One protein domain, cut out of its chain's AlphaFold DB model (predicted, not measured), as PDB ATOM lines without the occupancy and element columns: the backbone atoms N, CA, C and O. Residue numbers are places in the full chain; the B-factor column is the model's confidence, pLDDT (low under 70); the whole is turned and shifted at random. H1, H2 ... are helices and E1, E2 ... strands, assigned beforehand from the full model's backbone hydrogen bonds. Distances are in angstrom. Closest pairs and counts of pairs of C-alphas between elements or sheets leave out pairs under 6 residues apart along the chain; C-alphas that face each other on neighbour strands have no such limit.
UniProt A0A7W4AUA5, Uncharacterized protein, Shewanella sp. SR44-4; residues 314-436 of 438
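This is residues 314 to 436 of the 438 residues of an uncharacterized protein of Shewanella sp. SR44-4 (UniProt A0A7W4AUA5). A small antiparallel sheet of three strands, E1, E2 and E3, has one face partly covered by two helices, H1, which crosses its strands, and H4, which slants over the edge strand E3. H6 packs side by side with H1 away from the sheet, with short H5 set crosswise to both; short H2 packs on the last residues of H1, H3 runs along E3, and tiny H7 lies beyond the end of E3. The printed part has 123 residues, with seven named helices and three named strands in the order H1 H2 H3 H4 H5 H6 E1 E2 E3 H7, and its class is mixed, helices and strands. It is compact, with a radius of gyration of the C-alphas of 13.8 A, and rounded, spanning 38 by 32 by 31 A.

H1, residues 322 to 336, is the hub and touches four other helices. It is on the sheet of E1, residues 403 to 407, E2, residues 411 to 418, and E3, residues 421 to 429, at a height over the sheet of 9.4 A. It runs across the strands, at 88 degrees to E3 on the local plane; its closest C-alpha pair with E3 is Leu 325 and Trp 422, 7.7 A apart. H2, residues 340 to 344, touches H1 at residues 332 to 336 alone, the closest C-alphas being those of Asn 336 and Phe 343, 5.7 A apart. H3, residues 349 to 354, is on the opposite face from H1, over E3 and along it at 6 degrees on the local plane; the closest C-alphas are those of Phe 351 and Asp 425, 5.3 A apart. H4, residues 361 to 371, is on the same face as H1, over E3 and slantwise to it at 44 degrees on the local plane; the C-alphas of Ser 363 and Ser 428 come closest, 4.6 A. H4 touches residues 330 to 334 of H1 alone, about perpendicular at 80 degrees, closest at the C-alphas of Thr 330 and Met 371, 4.9 A. H5, residues 373 to 378, and H6, residues 382 to 393, touch about perpendicular at 77 degrees, closest at the C-alphas of Pro 374 and Gly 385, 4.0 A. H6 touches H1 at a shallow tilt of 28 degrees, opposite ways, closest at the C-alphas of Asp 323 and Gln 390, 4.7 A. The strands form a meander, each the antiparallel neighbour of the one before. In the hairpin E1 and E2, N 404 and O 415 are 2.8 A apart, within hydrogen-bond range; in the hairpin E2 and E3, N 412 and O 428 are 2.8 A apart, also within range. H7, residues 432 to 435, touches no helix and is not on the sheet. Every O i to N i+4 pair is within hydrogen-bond range in H1, H2, H3, H4 and H6; H5 has 1 of 2, and H7 is too short for such a pair.

H1 begins at C-alpha 322, (9.231, 39.931, 46.559), and is 20.8 A long from first to last C-alpha. H4 measures 15.2 A and H6 16.6 A. E1 is 13.5 A long, E2 22.7 A and E3 24.3 A, E3 ending at C-alpha 429, (26.755, 44.848, 50.764). H7 ends at C-alpha 435, (31.226, 52.326, 61.169).

The two C-alphas farthest apart are those of Gly 420 and Glu 436, 42.4 A. The printed part has no cut and no long link; the links H3 to H4 and H6 to E1 are short, the others tight. The mean pLDDT of the printed part is 81.5, and residues 338 to 342, 353 to 360, 379 to 380 and 430 to 436 are under 70.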
ATOM      1  N   ASP A 314      10.092  28.778  37.804       83.19
ATOM      2  CA  ASP A 314       9.738  29.576  38.976       83.19
ATOM      3  C   ASP A 314      10.143  31.063  38.905       83.19
ATOM      4  O   ASP A 314       9.696  31.851  39.741       83.19
ATOM      5  N   LEU A 315      10.991  31.463  37.950       89.31
ATOM      6  CA  LEU A 315      11.381  32.856  37.693       89.31
ATOM      7  C   LEU A 315      10.715  33.452  36.446       89.31
ATOM      8  O   LEU A 315      10.807  34.662  36.233       89.31
ATOM      9  N   ASN A 316      10.023  32.646  35.638       85.75
ATOM     10  CA  ASN A 316       9.408  33.104  34.388       85.75
ATOM     11  C   ASN A 316       8.056  33.812  34.636       85.75
ATOM     12  O   ASN A 316       7.495  34.481  33.765       85.75
ATOM     13  N   HIS A 317       7.524  33.731  35.859       86.88
ATOM     14  CA  HIS A 317       6.271  34.369  36.248       86.88
ATOM     15  C   HIS A 317       6.453  35.857  36.587       86.88
ATOM     16  O   HIS A 317       6.913  36.214  37.668       86.88
ATOM     17  N   ALA A 318       5.983  36.746  35.703       87.75
ATOM     18  CA  ALA A 318       6.048  38.195  35.929       87.75
ATOM     19  C   ALA A 318       5.413  38.630  37.260       87.75
ATOM     20  O   ALA A 318       5.979  39.430  37.992       87.75
ATOM     21  N   LYS A 319       4.231  38.101  37.600       90.56
ATOM     22  CA  LYS A 319       3.538  38.446  38.850       90.56
ATOM     23  C   LYS A 319       3.979  37.523  39.976       90.56
ATOM     24  O   LYS A 319       3.446  36.425  40.113       90.56
ATOM     25  N   GLN A 320       4.896  38.008  40.800       90.00
ATOM     26  CA  GLN A 320       5.446  37.269  41.927       90.00
ATOM     27  C   GLN A 320       5.763  38.233  43.067       90.00
ATOM     28  O   GLN A 320       6.293  39.313  42.815       90.00
ATOM     29  N   SER A 321       5.431  37.871  44.309       93.94
ATOM     30  CA  SER A 321       5.761  38.699  45.473       93.94
ATOM     31  C   SER A 321       7.270  38.701  45.729       93.94
ATOM     32  O   SER A 321       7.966  37.738  45.400       93.94
ATOM     33  N   PHE A 322       7.789  39.774  46.330       95.88
ATOM     34  CA  PHE A 322       9.231  39.931  46.559       95.88
ATOM     35  C   PHE A 322       9.850  38.763  47.340       95.88
ATOM     36  O   PHE A 322      10.924  38.284  46.998       95.88
ATOM     37  N   ASP A 323       9.165  38.289  48.378       94.44
ATOM     38  CA  ASP A 323       9.628  37.204  49.238       94.44
ATOM     39  C   ASP A 323       9.746  35.870  48.491       94.44
ATOM     40  O   ASP A 323      10.721  35.140  48.675       94.44
ATOM     41  N   LEU A 324       8.796  35.595  47.594       93.50
ATOM     42  CA  LEU A 324       8.826  34.423  46.730       93.50
ATOM     43  C   LEU A 324       9.893  34.565  45.640       93.50
ATOM     44  O   LEU A 324      10.571  33.595  45.326       93.50
ATOM     45  N   LEU A 325      10.065  35.758  45.064       95.75
ATOM     46  CA  LEU A 325      11.130  36.033  44.091       95.75
ATOM     47  C   LEU A 325      12.511  35.835  44.702       95.75
ATOM     48  O   LEU A 325      13.339  35.126  44.140       95.75
ATOM     49  N   LEU A 326      12.742  36.415  45.874       95.69
ATOM     50  CA  LEU A 326      13.988  36.253  46.600       95.69
ATOM     51  C   LEU A 326      14.251  34.771  46.906       95.69
ATOM     52  O   LEU A 326      15.358  34.287  46.685       95.69
ATOM     53  N   ALA A 327      13.236  34.025  47.348       92.69
ATOM     54  CA  ALA A 327      13.364  32.593  47.594       92.69
ATOM     55  C   ALA A 327      13.693  31.806  46.309       92.69
ATOM     56  O   ALA A 327      14.660  31.049  46.312       92.69
ATOM     57  N   ASN A 328      12.962  32.032  45.208       91.31
ATOM     58  CA  ASN A 328      13.170  31.356  43.916       91.31
ATOM     59  C   ASN A 328      14.529  31.696  43.298       91.31
ATOM     60  O   ASN A 328      15.211  30.829  42.761       91.31
ATOM     61  N   TRP A 329      14.962  32.950  43.392       94.19
ATOM     62  CA  TRP A 329      16.251  33.348  42.849       94.19
ATOM     63  C   TRP A 329      17.397  32.737  43.656       94.19
ATOM     64  O   TRP A 329      18.306  32.136  43.086       94.19
ATOM     65  N   THR A 330      17.340  32.836  44.989       91.06
ATOM     66  CA  THR A 330      18.408  32.331  45.867       91.06
ATOM     67  C   THR A 330      18.542  30.815  45.803       91.06
ATOM     68  O   THR A 330      19.667  30.323  45.779       91.06
ATOM     69  N   ILE A 331      17.434  30.070  45.698       85.06
ATOM     70  CA  ILE A 331      17.492  28.617  45.511       85.06
ATOM     71  C   ILE A 331      18.057  28.236  44.141       85.06
ATOM     72  O   ILE A 331      18.933  27.376  44.068       85.06
ATOM     73  N   SER A 332      17.617  28.898  43.067       84.25
ATOM     74  CA  SER A 332      18.136  28.651  41.719       84.25
ATOM     75  C   SER A 332      19.636  28.923  41.655       84.25
ATOM     76  O   SER A 332      20.389  28.103  41.127       84.25
ATOM     77  N   ALA A 333      20.087  30.014  42.279       86.31
ATOM     78  CA  ALA A 333      21.495  30.356  42.403       86.31
ATOM     79  C   ALA A 333      22.272  29.307  43.212       86.31
ATOM     80  O   ALA A 333      23.312  28.828  42.765       86.31
ATOM     81  N   TYR A 334      21.748  28.904  44.372       80.75
ATOM     82  CA  TYR A 334      22.369  27.914  45.252       80.75
ATOM     83  C   TYR A 334      22.501  26.528  44.607       80.75
ATOM     84  O   TYR A 334      23.500  25.846  44.813       80.75
ATOM     85  N   LEU A 335      21.511  26.089  43.830       75.88
ATOM     86  CA  LEU A 335      21.528  24.761  43.213       75.88
ATOM     87  C   LEU A 335      22.345  24.713  41.917       75.88
ATOM     88  O   LEU A 335      22.820  23.643  41.545       75.88
ATOM     89  N   ASN A 336      22.523  25.847  41.233       73.19
ATOM     90  CA  ASN A 336      23.073  25.865  39.875       73.19
ATOM     91  C   ASN A 336      24.369  26.671  39.729       73.19
ATOM     92  O   ASN A 336      24.859  26.809  38.615       73.19
ATOM     93  N   TYR A 337      24.981  27.152  40.817       72.06
ATOM     94  CA  TYR A 337      26.227  27.935  40.743       72.06
ATOM     95  C   TYR A 337      27.406  27.212  40.072       72.06
ATOM     96  O   TYR A 337      28.334  27.875  39.615       72.06
ATOM     97  N   LYS A 338      27.397  25.869  40.027       63.00
ATOM     98  CA  LYS A 338      28.429  25.062  39.349       63.00
ATOM     99  C   LYS A 338      28.224  24.987  37.824       63.00
ATOM    100  O   LYS A 338      29.166  24.645  37.112       63.00
ATOM    101  N   ASP A 339      27.026  25.289  37.316       61.34
ATOM    102  CA  ASP A 339      26.726  25.338  35.881       61.34
ATOM    103  C   ASP A 339      26.727  26.793  35.405       61.34
ATOM    104  O   ASP A 339      25.741  27.510  35.531       61.34
ATOM    105  N   GLU A 340      27.849  27.235  34.839       63.19
ATOM    106  CA  GLU A 340      28.031  28.614  34.370       63.19
ATOM    107  C   GLU A 340      26.962  29.074  33.369       63.19
ATOM    108  O   GLU A 340      26.610  30.255  33.347       63.19
ATOM    109  N   GLN A 341      26.454  28.178  32.515       59.25
ATOM    110  CA  GLN A 341      25.477  28.567  31.501       59.25
ATOM    111  C   GLN A 341      24.129  28.839  32.161       59.25
ATOM    112  O   GLN A 341      23.551  29.911  31.980       59.25
ATOM    113  N   VAL A 342      23.689  27.915  33.011       67.31
ATOM    114  CA  VAL A 342      22.438  28.019  33.765       67.31
ATOM    115  C   VAL A 342      22.506  29.146  34.803       67.31
ATOM    116  O   VAL A 342      21.555  29.909  34.952       67.31
ATOM    117  N   PHE A 343      23.648  29.331  35.463       74.94
ATOM    118  CA  PHE A 343      23.860  30.388  36.451       74.94
ATOM    119  C   PHE A 343      23.869  31.786  35.825       74.94
ATOM    120  O   PHE A 343      23.290  32.712  36.388       74.94
ATOM    121  N   SER A 344      24.454  31.955  34.632       74.00
ATOM    122  CA  SER A 344      24.460  33.250  33.931       74.00
ATOM    123  C   SER A 344      23.052  33.769  33.604       74.00
ATOM    124  O   SER A 344      22.834  34.982  33.550       74.00
ATOM    125  N   ALA A 345      22.074  32.866  33.470       77.31
ATOM    126  CA  ALA A 345      20.668  33.200  33.290       77.31
ATOM    127  C   ALA A 345      20.021  33.806  34.555       77.31
ATOM    128  O   ALA A 345      18.871  34.221  34.521       77.31
ATOM    129  N   LEU A 346      20.710  33.916  35.683       86.19
ATOM    130  CA  LEU A 346      20.151  34.583  36.861       86.19
ATOM    131  C   LEU A 346      20.359  36.097  36.860       86.19
ATOM    132  O   LEU A 346      19.774  36.772  37.705       86.19
ATOM    133  N   PHE A 347      21.159  36.633  35.938       87.25
ATOM    134  CA  PHE A 347      21.596  38.030  35.935       87.25
ATOM    135  C   PHE A 347      20.994  38.824  34.777       87.25
ATOM    136  O   PHE A 347      20.785  38.274  33.692       87.25
ATOM    137  N   SER A 348      20.732  40.112  35.012       87.31
ATOM    138  CA  SER A 348      20.236  41.019  33.979       87.31
ATOM    139  C   SER A 348      21.328  41.353  32.968       87.31
ATOM    140  O   SER A 348      22.528  41.252  33.247       87.31
ATOM    141  N   GLU A 349      20.927  41.812  31.787       75.94
ATOM    142  CA  GLU A 349      21.860  42.307  30.774       75.94
ATOM    143  C   GLU A 349      22.679  43.500  31.262       75.94
ATOM    144  O   GLU A 349      23.855  43.645  30.909       75.94
ATOM    145  N   ARG A 350      22.078  44.346  32.105       80.12
ATOM    146  CA  ARG A 350      22.801  45.440  32.750       80.12
ATOM    147  C   ARG A 350      23.862  44.892  33.700       80.12
ATOM    148  O   ARG A 350      25.026  45.254  33.554       80.12
ATOM    149  N   PHE A 351      23.496  43.973  34.593       82.69
ATOM    150  CA  PHE A 351      24.416  43.377  35.567       82.69
ATOM    151  C   PHE A 351      25.613  42.696  34.883       82.69
ATOM    152  O   PHE A 351      26.767  42.910  35.256       82.69
ATOM    153  N   LYS A 352      25.361  41.932  33.810       73.75
ATOM    154  CA  LYS A 352      26.412  41.282  33.003       73.75
ATOM    155  C   LYS A 352      27.365  42.282  32.337       73.75
ATOM    156  O   LYS A 352      28.536  41.973  32.130       73.75
ATOM    157  N   ARG A 353      26.866  43.459  31.950       64.31
ATOM    158  CA  ARG A 353      27.643  44.481  31.235       64.31
ATOM    159  C   ARG A 353      28.417  45.398  32.172       64.31
ATOM    160  O   ARG A 353      29.533  45.790  31.841       64.31
ATOM    161  N   GLU A 354      27.801  45.780  33.281       65.75
ATOM    162  CA  GLU A 354      28.275  46.862  34.143       65.75
ATOM    163  C   GLU A 354      29.002  46.331  35.382       65.75
ATOM    164  O   GLU A 354      30.093  46.815  35.688       65.75
ATOM    165  N   ASP A 355      28.458  45.306  36.043       66.31
ATOM    166  CA  ASP A 355      28.968  44.828  37.333       66.31
ATOM    167  C   ASP A 355      29.939  43.657  37.183       66.31
ATOM    168  O   ASP A 355      31.014  43.650  37.780       66.31
ATOM    169  N   VAL A 356      29.590  42.680  36.345       64.00
ATOM    170  CA  VAL A 356      30.380  41.462  36.133       64.00
ATOM    171  C   VAL A 356      31.858  41.736  35.787       64.00
ATOM    172  O   VAL A 356      32.725  41.131  36.423       64.00
ATOM    173  N   PRO A 357      32.204  42.629  34.835       56.06
ATOM    174  CA  PRO A 357      33.601  42.833  34.444       56.06
ATOM    175  C   PRO A 357      34.495  43.399  35.555       56.06
ATOM    176  O   PRO A 357      35.713  43.264  35.475       56.06
ATOM    177  N   ASN A 358      33.908  44.052  36.562       56.66
ATOM    178  CA  ASN A 358      34.623  44.760  37.621       56.66
ATOM    179  C   ASN A 358      34.010  44.477  39.001       56.66
ATOM    180  O   ASN A 358      33.923  45.386  39.832       56.66
ATOM    181  N   ILE A 359      33.560  43.242  39.248       66.12
ATOM    182  CA  ILE A 359      32.891  42.906  40.505       66.12
ATOM    183  C   ILE A 359      33.830  43.183  41.690       66.12
ATOM    184  O   ILE A 359      34.924  42.629  41.806       66.12
ATOM    185  N   SER A 360      33.422  44.112  42.557       68.50
ATOM    186  CA  SER A 360      34.180  44.441  43.768       68.50
ATOM    187  C   SER A 360      34.107  43.288  44.766       68.50
ATOM    188  O   SER A 360      33.124  42.549  44.780       68.50
ATOM    189  N   ARG A 361      35.088  43.167  45.668       70.06
ATOM    190  CA  ARG A 361      35.063  42.160  46.746       70.06
ATOM    191  C   ARG A 361      33.810  42.287  47.626       70.06
ATOM    192  O   ARG A 361      33.336  41.310  48.202       70.06
ATOM    193  N   GLU A 362      33.275  43.491  47.757       72.94
ATOM    194  CA  GLU A 362      32.068  43.793  48.513       72.94
ATOM    195  C   GLU A 362      30.806  43.311  47.788       72.94
ATOM    196  O   GLU A 362      29.960  42.665  48.408       72.94
ATOM    197  N   SER A 363      30.684  43.586  46.486       73.75
ATOM    198  CA  SER A 363      29.600  43.067  45.634       73.75
ATOM    199  C   SER A 363      29.629  41.545  45.581       73.75
ATOM    200  O   SER A 363      28.601  40.883  45.678       73.75
ATOM    201  N   ASP A 364      30.832  40.999  45.509       72.88
ATOM    202  CA  ASP A 364      31.121  39.582  45.506       72.88
ATOM    203  C   ASP A 364      30.618  38.879  46.775       72.88
ATOM    204  O   ASP A 364      29.793  37.961  46.746       72.88
ATOM    205  N   LYS A 365      31.024  39.405  47.930       76.12
ATOM    206  CA  LYS A 365      30.556  38.939  49.232       76.12
ATOM    207  C   LYS A 365      29.039  39.067  49.372       76.12
ATOM    208  O   LYS A 365      28.411  38.183  49.952       76.12
ATOM    209  N   ALA A 366      28.449  40.142  48.850       81.62
ATOM    210  CA  ALA A 366      27.006  40.363  48.879       81.62
ATOM    211  C   ALA A 366      26.241  39.331  48.043       81.62
ATOM    212  O   ALA A 366      25.268  38.752  48.529       81.62
ATOM    213  N   LEU A 367      26.715  39.064  46.824       84.69
ATOM    214  CA  LEU A 367      26.175  38.034  45.943       84.69
ATOM    215  C   LEU A 367      26.221  36.668  46.622       84.69
ATOM    216  O   LEU A 367      25.220  35.960  46.672       84.69
ATOM    217  N   SER A 368      27.350  36.333  47.240       80.00
ATOM    218  CA  SER A 368      27.455  35.082  47.979       80.00
ATOM    219  C   SER A 368      26.517  34.995  49.162       80.00
ATOM    220  O   SER A 368      25.827  33.995  49.328       80.00
ATOM    221  N   GLN A 369      26.443  36.040  49.982       80.62
ATOM    222  CA  GLN A 369      25.481  36.076  51.077       80.62
ATOM    223  C   GLN A 369      24.058  35.810  50.566       80.62
ATOM    224  O   GLN A 369      23.367  34.959  51.128       80.62
ATOM    225  N   LEU A 370      23.656  36.461  49.472       88.50
ATOM    226  CA  LEU A 370      22.365  36.242  48.826       88.50
ATOM    227  C   LEU A 370      22.174  34.766  48.423       88.50
ATOM    228  O   LEU A 370      21.195  34.147  48.829       88.50
ATOM    229  N   MET A 371      23.136  34.167  47.719       85.62
ATOM    230  CA  MET A 371      23.086  32.756  47.302       85.62
ATOM    231  C   MET A 371      22.997  31.776  48.474       85.62
ATOM    232  O   MET A 371      22.328  30.752  48.385       85.62
ATOM    233  N   PHE A 372      23.656  32.085  49.589       80.19
ATOM    234  CA  PHE A 372      23.692  31.227  50.770       80.19
ATOM    235  C   PHE A 372      22.507  31.407  51.717       80.19
ATOM    236  O   PHE A 372      22.438  30.704  52.731       80.19
ATOM    237  N   MET A 373      21.561  32.305  51.417       85.62
ATOM    238  CA  MET A 373      20.372  32.504  52.249       85.62
ATOM    239  C   MET A 373      19.675  31.184  52.637       85.62
ATOM    240  O   MET A 373      19.424  31.015  53.833       85.62
ATOM    241  N   PRO A 374      19.421  30.211  51.730       80.75
ATOM    242  CA  PRO A 374      18.753  28.964  52.111       80.75
ATOM    243  C   PRO A 374      19.512  28.197  53.203       80.75
ATOM    244  O   PRO A 374      18.917  27.736  54.178       80.75
ATOM    245  N   GLY A 375      20.844  28.129  53.095       75.81
ATOM    246  CA  GLY A 375      21.702  27.493  54.093       75.81
ATOM    247  C   GLY A 375      21.690  28.222  55.439       75.81
ATOM    248  O   GLY A 375      21.597  27.568  56.482       75.81
ATOM    249  N   TYR A 376      21.716  29.562  55.425       77.38
ATOM    250  CA  TYR A 376      21.635  30.376  56.642       77.38
ATOM    251  C   TYR A 376      20.326  30.136  57.395       77.38
ATOM    252  O   TYR A 376      20.352  29.910  58.602       77.38
ATOM    253  N   PHE A 377      19.188  30.143  56.700       76.44
ATOM    254  CA  PHE A 377      17.869  30.126  57.337       76.44
ATOM    255  C   PHE A 377      17.417  28.772  57.889       76.44
ATOM    256  O   PHE A 377      16.378  28.719  58.554       76.44
ATOM    257  N   ALA A 378      18.155  27.686  57.656       70.38
ATOM    258  CA  ALA A 378      17.742  26.364  58.124       70.38
ATOM    259  C   ALA A 378      18.886  25.363  58.351       70.38
ATOM    260  O   ALA A 378      18.662  24.154  58.272       70.38
ATOM    261  N   MET A 379      20.098  25.843  58.658       65.19
ATOM    262  CA  MET A 379      21.260  24.990  58.962       65.19
ATOM    263  C   MET A 379      21.479  23.901  57.899       65.19
ATOM    264  O   MET A 379      21.599  22.722  58.219       65.19
ATOM    265  N   MET A 380      21.515  24.320  56.632       62.34
ATOM    266  CA  MET A 380      21.674  23.473  55.439       62.34
ATOM    267  C   MET A 380      20.446  22.668  54.988       62.34
ATOM    268  O   MET A 380      20.490  22.159  53.877       62.34
ATOM    269  N   ASN A 381      19.325  22.644  55.724       76.38
ATOM    270  CA  ASN A 381      18.076  22.110  55.168       76.38
ATOM    271  C   ASN A 381      17.475  23.110  54.167       76.38
ATOM    272  O   ASN A 381      16.776  24.053  54.537       76.38
ATOM    273  N   ILE A 382      17.760  22.897  52.889       76.38
ATOM    274  CA  ILE A 382      17.458  23.840  51.810       76.38
ATOM    275  C   ILE A 382      15.951  24.117  51.670       76.38
ATOM    276  O   ILE A 382      15.560  25.267  51.483       76.38
ATOM    277  N   GLU A 383      15.104  23.095  51.811       80.19
ATOM    278  CA  GLU A 383      13.640  23.225  51.740       80.19
ATOM    279  C   GLU A 383      13.120  24.170  52.829       80.19
ATOM    280  O   GLU A 383      12.444  25.159  52.548       80.19
ATOM    281  N   LYS A 384      13.512  23.932  54.084       83.81
ATOM    282  CA  LYS A 384      13.155  24.821  55.196       83.81
ATOM    283  C   LYS A 384      13.769  26.208  55.034       83.81
ATOM    284  O   LYS A 384      13.159  27.190  55.445       83.81
ATOM    285  N   GLY A 385      14.963  26.297  54.451       85.56
ATOM    286  CA  GLY A 385      15.624  27.558  54.131       85.56
ATOM    287  C   GLY A 385      14.787  28.400  53.174       85.56
ATOM    288  O   GLY A 385      14.508  29.561  53.463       85.56
ATOM    289  N   TYR A 386      14.317  27.786  52.090       86.38
ATOM    290  CA  TYR A 386      13.424  28.391  51.105       86.38
ATOM    291  C   TYR A 386      12.116  28.897  51.729       86.38
ATOM    292  O   TYR A 386      11.719  30.047  51.523       86.38
ATOM    293  N   GLU A 387      11.470  28.072  52.555       88.94
ATOM    294  CA  GLU A 387      10.265  28.478  53.281       88.94
ATOM    295  C   GLU A 387      10.538  29.652  54.226       88.94
ATOM    296  O   GLU A 387       9.749  30.592  54.325       88.94
ATOM    297  N   ASN A 388      11.666  29.616  54.931       90.00
ATOM    298  CA  ASN A 388      12.022  30.654  55.880       90.00
ATOM    299  C   ASN A 388      12.364  31.968  55.177       90.00
ATOM    300  O   ASN A 388      11.983  33.008  55.705       90.00
ATOM    301  N   ILE A 389      12.999  31.973  54.001       91.88
ATOM    302  CA  ILE A 389      13.202  33.208  53.220       91.88
ATOM    303  C   ILE A 389      11.853  33.884  52.955       91.88
ATOM    304  O   ILE A 389      11.696  35.069  53.259       91.88
ATOM    305  N   GLN A 390      10.850  33.123  52.508       93.12
ATOM    306  CA  GLN A 390       9.506  33.657  52.283       93.12
ATOM    307  C   GLN A 390       8.904  34.263  53.565       93.12
ATOM    308  O   GLN A 390       8.436  35.402  53.558       93.12
ATOM    309  N   ARG A 391       8.990  33.569  54.715       91.38
ATOM    310  CA  ARG A 391       8.521  34.111  56.017       91.38
ATOM    311  C   ARG A 391       9.216  35.427  56.355       91.38
ATOM    312  O   ARG A 391       8.571  36.407  56.730       91.38
ATOM    313  N   ASN A 392      10.533  35.436  56.188       91.56
ATOM    314  CA  ASN A 392      11.410  36.513  56.611       91.56
ATOM    315  C   ASN A 392      11.230  37.808  55.820       91.56
ATOM    316  O   ASN A 392      11.340  38.888  56.396       91.56
ATOM    317  N   TYR A 393      10.912  37.717  54.530       93.06
ATOM    318  CA  TYR A 393      10.763  38.885  53.656       93.06
ATOM    319  C   TYR A 393       9.317  39.182  53.266       93.06
ATOM    320  O   TYR A 393       9.055  40.151  52.551       93.06
ATOM    321  N   TYR A 394       8.365  38.389  53.766       91.00
ATOM    322  CA  TYR A 394       6.938  38.589  53.552       91.00
ATOM    323  C   TYR A 394       6.546  40.056  53.697       91.00
ATOM    324  O   TYR A 394       6.787  40.652  54.757       91.00
ATOM    325  N   GLY A 395       5.828  40.580  52.697       87.88
ATOM    326  CA  GLY A 395       5.122  41.866  52.771       87.88
ATOM    327  C   GLY A 395       6.036  43.059  53.033       87.88
ATOM    328  O   GLY A 395       5.566  44.107  53.459       87.88
ATOM    329  N   LEU A 396       7.341  42.878  52.823       90.75
ATOM    330  CA  LEU A 396       8.333  43.923  53.002       90.75
ATOM    331  C   LEU A 396       8.259  44.957  51.876       90.75
ATOM    332  O   LEU A 396       8.463  46.141  52.118       90.75
ATOM    333  N   LEU A 397       7.934  44.501  50.664       94.38
ATOM    334  CA  LEU A 397       7.690  45.325  49.485       94.38
ATOM    335  C   LEU A 397       6.303  45.011  48.912       94.38
ATOM    336  O   LEU A 397       5.803  43.895  49.056       94.38
ATOM    337  N   ASN A 398       5.701  46.001  48.250       93.75
ATOM    338  CA  ASN A 398       4.461  45.814  47.497       93.75
ATOM    339  C   ASN A 398       4.711  44.955  46.258       93.75
ATOM    340  O   ASN A 398       5.761  45.093  45.637       93.75
ATOM    341  N   ASP A 399       3.725  44.149  45.865       92.62
ATOM    342  CA  ASP A 399       3.827  43.311  44.672       92.62
ATOM    343  C   ASP A 399       4.117  44.144  43.413       92.62
ATOM    344  O   ASP A 399       3.469  45.158  43.136       92.62
ATOM    345  N   SER A 400       5.079  43.670  42.630       92.19
ATOM    346  CA  SER A 400       5.522  44.242  41.366       92.19
ATOM    347  C   SER A 400       5.558  43.160  40.292       92.19
ATOM    348  O   SER A 400       5.697  41.972  40.586       92.19
ATOM    349  N   ALA A 401       5.411  43.581  39.037       92.31
ATOM    350  CA  ALA A 401       5.535  42.710  37.868       92.31
ATOM    351  C   ALA A 401       6.693  43.110  36.940       92.31
ATOM    352  O   ALA A 401       6.810  42.570  35.844       92.31
ATOM    353  N   THR A 402       7.491  44.102  37.345       94.06
ATOM    354  CA  THR A 402       8.529  44.705  36.497       94.06
ATOM    355  C   THR A 402       9.856  44.843  37.216       94.06
ATOM    356  O   THR A 402      10.883  44.486  36.659       94.06
ATOM    357  N   GLU A 403       9.857  45.354  38.444       96.88
ATOM    358  CA  GLU A 403      11.092  45.577  39.198       96.88
ATOM    359  C   GLU A 403      10.861  45.546  40.708       96.88
ATOM    360  O   GLU A 403       9.796  45.928  41.200       96.88
ATOM    361  N   TYR A 404      11.886  45.128  41.439       98.00
ATOM    362  CA  TYR A 404      11.981  45.247  42.886       98.00
ATOM    363  C   TYR A 404      13.296  45.915  43.255       98.00
ATOM    364  O   TYR A 404      14.355  45.513  42.777       98.00
ATOM    365  N   HIS A 405      13.230  46.867  44.183       96.06
ATOM    366  CA  HIS A 405      14.400  47.492  44.789       96.06
ATOM    367  C   HIS A 405      14.318  47.341  46.300       96.06
ATOM    368  O   HIS A 405      13.445  47.919  46.951       96.06
ATOM    369  N   PHE A 406      15.241  46.568  46.859       94.31
ATOM    370  CA  PHE A 406      15.376  46.390  48.291       94.31
ATOM    371  C   PHE A 406      16.717  46.950  48.772       94.31
ATOM    372  O   PHE A 406      17.762  46.775  48.135       94.31
ATOM    373  N   LYS A 407      16.693  47.652  49.905       91.50
ATOM    374  CA  LYS A 407      17.883  48.220  50.534       91.50
ATOM    375  C   LYS A 407      17.678  48.362  52.035       91.50
ATOM    376  O   LYS A 407      16.703  48.975  52.462       91.50
ATOM    377  N   ASP A 408      18.641  47.876  52.803       88.38
ATOM    378  CA  ASP A 408      18.735  48.052  54.250       88.38
ATOM    379  C   ASP A 408      20.195  48.190  54.702       88.38
ATOM    380  O   ASP A 408      21.099  48.212  53.874       88.38
ATOM    381  N   GLU A 409      20.457  48.297  56.008       84.12
ATOM    382  CA  GLU A 409      21.820  48.422  56.542       84.12
ATOM    383  C   GLU A 409      22.735  47.210  56.301       84.12
ATOM    384  O   GLU A 409      23.934  47.318  56.560       84.12
ATOM    385  N   LEU A 410      22.207  46.069  55.849       83.50
ATOM    386  CA  LEU A 410      22.989  44.875  55.540       83.50
ATOM    387  C   LEU A 410      23.361  44.834  54.055       83.50
ATOM    388  O   LEU A 410      24.523  44.603  53.715       83.50
ATOM    389  N   HIS A 411      22.391  45.036  53.165       85.38
ATOM    390  CA  HIS A 411      22.599  44.921  51.726       85.38
ATOM    391  C   HIS A 411      21.587  45.729  50.909       85.38
ATOM    392  O   HIS A 411      20.556  46.196  51.388       85.38
ATOM    393  N   SER A 412      21.883  45.863  49.621       90.75
ATOM    394  CA  SER A 412      20.928  46.276  48.606       90.75
ATOM    395  C   SER A 412      20.890  45.233  47.505       90.75
ATOM    396  O   SER A 412      21.938  44.762  47.065       90.75
ATOM    397  N   VAL A 413      19.682  44.878  47.084       94.50
ATOM    398  CA  VAL A 413      19.422  43.945  45.992       94.50
ATOM    399  C   VAL A 413      18.327  44.524  45.109       94.50
ATOM    400  O   VAL A 413      17.357  45.096  45.607       94.50
ATOM    401  N   SER A 414      18.494  44.415  43.796       96.25
ATOM    402  CA  SER A 414      17.436  44.747  42.844       96.25
ATOM    403  C   SER A 414      17.207  43.598  41.881       96.25
ATOM    404  O   SER A 414      18.159  42.948  41.450       96.25
ATOM    405  N   PHE A 415      15.942  43.381  41.541       97.44
ATOM    406  CA  PHE A 415      15.525  42.427  40.526       97.44
ATOM    407  C   PHE A 415      14.719  43.147  39.457       97.44
ATOM    408  O   PHE A 415      13.911  44.017  39.781       97.44
ATOM    409  N   ILE A 416      14.899  42.748  38.205       96.38
ATOM    410  CA  ILE A 416      14.129  43.245  37.067       96.38
ATOM    411  C   ILE A 416      13.523  42.066  36.313       96.38
ATOM    412  O   ILE A 416      14.149  41.014  36.193       96.38
ATOM    413  N   TYR A 417      12.292  42.223  35.839       94.12
ATOM    414  CA  TYR A 417      11.653  41.274  34.943       94.12
ATOM    415  C   TYR A 417      11.944  41.687  33.500       94.12
ATOM    416  O   TYR A 417      11.399  42.674  33.003       94.12
ATOM    417  N   GLU A 418      12.806  40.935  32.825       89.81
ATOM    418  CA  GLU A 418      13.204  41.189  31.442       89.81
ATOM    419  C   GLU A 418      13.261  39.887  30.638       89.81
ATOM    420  O   GLU A 418      13.577  38.817  31.161       89.81
ATOM    421  N   GLU A 419      12.913  39.978  29.351       83.56
ATOM    422  CA  GLU A 419      12.974  38.851  28.405       83.56
ATOM    423  C   GLU A 419      12.254  37.576  28.899       83.56
ATOM    424  O   GLU A 419      12.692  36.456  28.637       83.56
ATOM    425  N   GLY A 420      11.135  37.750  29.614       84.31
ATOM    426  CA  GLY A 420      10.295  36.653  30.106       84.31
ATOM    427  C   GLY A 420      10.647  36.137  31.501       84.31
ATOM    428  O   GLY A 420      10.001  35.201  31.958       84.31
ATOM    429  N   ALA A 421      11.610  36.739  32.209       90.00
ATOM    430  CA  ALA A 421      11.995  36.256  33.530       90.00
ATOM    431  C   ALA A 421      12.559  37.306  34.484       90.00
ATOM    432  O   ALA A 421      13.128  38.317  34.078       90.00
ATOM    433  N   TRP A 422      12.471  37.009  35.778       93.88
ATOM    434  CA  TRP A 422      13.138  37.776  36.818       93.88
ATOM    435  C   TRP A 422      14.646  37.516  36.850       93.88
ATOM    436  O   TRP A 422      15.098  36.372  36.927       93.88
ATOM    437  N   ARG A 423      15.429  38.596  36.853       92.25
ATOM    438  CA  ARG A 423      16.894  38.586  36.877       92.25
ATOM    439  C   ARG A 423      17.426  39.489  37.987       92.25
ATOM    440  O   ARG A 423      16.824  40.518  38.295       92.25
ATOM    441  N   LEU A 424      18.569  39.127  38.564       94.31
ATOM    442  CA  LEU A 424      19.328  39.983  39.470       94.31
ATOM    443  C   LEU A 424      19.944  41.131  38.675       94.31
ATOM    444  O   LEU A 424      20.720  40.906  37.750       94.31
ATOM    445  N   ASP A 425      19.602  42.346  39.071       92.50
ATOM    446  CA  ASP A 425      19.982  43.572  38.378       92.50
ATOM    447  C   ASP A 425      21.013  44.401  39.151       92.50
ATOM    448  O   ASP A 425      21.766  45.178  38.569       92.50
ATOM    449  N   HIS A 426      21.056  44.238  40.474       91.25
ATOM    450  CA  HIS A 426      22.039  44.880  41.345       91.25
ATOM    451  C   HIS A 426      22.221  44.071  42.624       91.25
ATOM    452  O   HIS A 426      21.237  43.599  43.199       91.25
ATOM    453  N   VAL A 427      23.456  43.988  43.126       90.62
ATOM    454  CA  VAL A 427      23.732  43.510  44.484       90.62
ATOM    455  C   VAL A 427      24.925  44.238  45.089       90.62
ATOM    456  O   VAL A 427      25.975  44.402  44.472       90.62
ATOM    457  N   SER A 428      24.775  44.677  46.333       86.38
ATOM    458  CA  SER A 428      25.861  45.295  47.092       86.38
ATOM    459  C   SER A 428      25.674  45.057  48.581       86.38
ATOM    460  O   SER A 428      24.557  45.168  49.085       86.38
ATOM    461  N   GLN A 429      26.760  44.809  49.306       78.50
ATOM    462  CA  GLN A 429      26.755  44.848  50.764       78.50
ATOM    463  C   GLN A 429      26.928  46.306  51.175       78.50
ATOM    464  O   GLN A 429      27.807  46.988  50.648       78.50
ATOM    465  N   ILE A 430      26.112  46.799  52.108       65.06
ATOM    466  CA  ILE A 430      26.419  48.098  52.709       65.06
ATOM    467  C   ILE A 430      27.639  47.866  53.610       65.06
ATOM    468  O   ILE A 430      27.563  47.020  54.505       65.06
ATOM    469  N   PRO A 431      28.787  48.530  53.369       55.19
ATOM    470  CA  PRO A 431      30.005  48.252  54.117       55.19
ATOM    471  C   PRO A 431      29.760  48.407  55.617       55.19
ATOM    472  O   PRO A 431      29.364  49.480  56.076       55.19
ATOM    473  N   MET A 432      30.063  47.367  56.402       48.62
ATOM    474  CA  MET A 432      30.120  47.510  57.865       48.62
ATOM    475  C   MET A 432      31.150  48.575  58.266       48.62
ATOM    476  O   MET A 432      30.965  49.267  59.264       48.62
ATOM    477  N   ASN A 433      32.165  48.784  57.421       42.97
ATOM    478  CA  ASN A 433      33.228  49.773  57.593       42.97
ATOM    479  C   ASN A 433      32.762  51.226  57.465       42.97
ATOM    480  O   ASN A 433      33.534  52.129  57.774       42.97
ATOM    481  N   HIS A 434      31.498  51.487  57.111       44.44
ATOM    482  CA  HIS A 434      30.922  52.815  57.346       44.44
ATOM    483  C   HIS A 434      30.891  53.171  58.848       44.44
ATOM    484  O   HIS A 434      30.780  54.339  59.198       44.44
ATOM    485  N   TYR A 435      31.044  52.172  59.727       42.50
ATOM    486  CA  TYR A 435      31.226  52.326  61.169       42.50
ATOM    487  C   TYR A 435      32.675  52.064  61.638       42.50
ATOM    488  O   TYR A 435      32.903  52.006  62.840       42.50
ATOM    489  N   GLU A 436      33.647  51.859  60.735       38.06
ATOM    490  CA  GLU A 436      35.086  51.744  61.072       38.06
ATOM    491  C   GLU A 436      35.837  53.078  60.922       38.06
ATOM    492  O   GLU A 436      36.954  53.216  61.414       38.06
TER     493      GLU A 436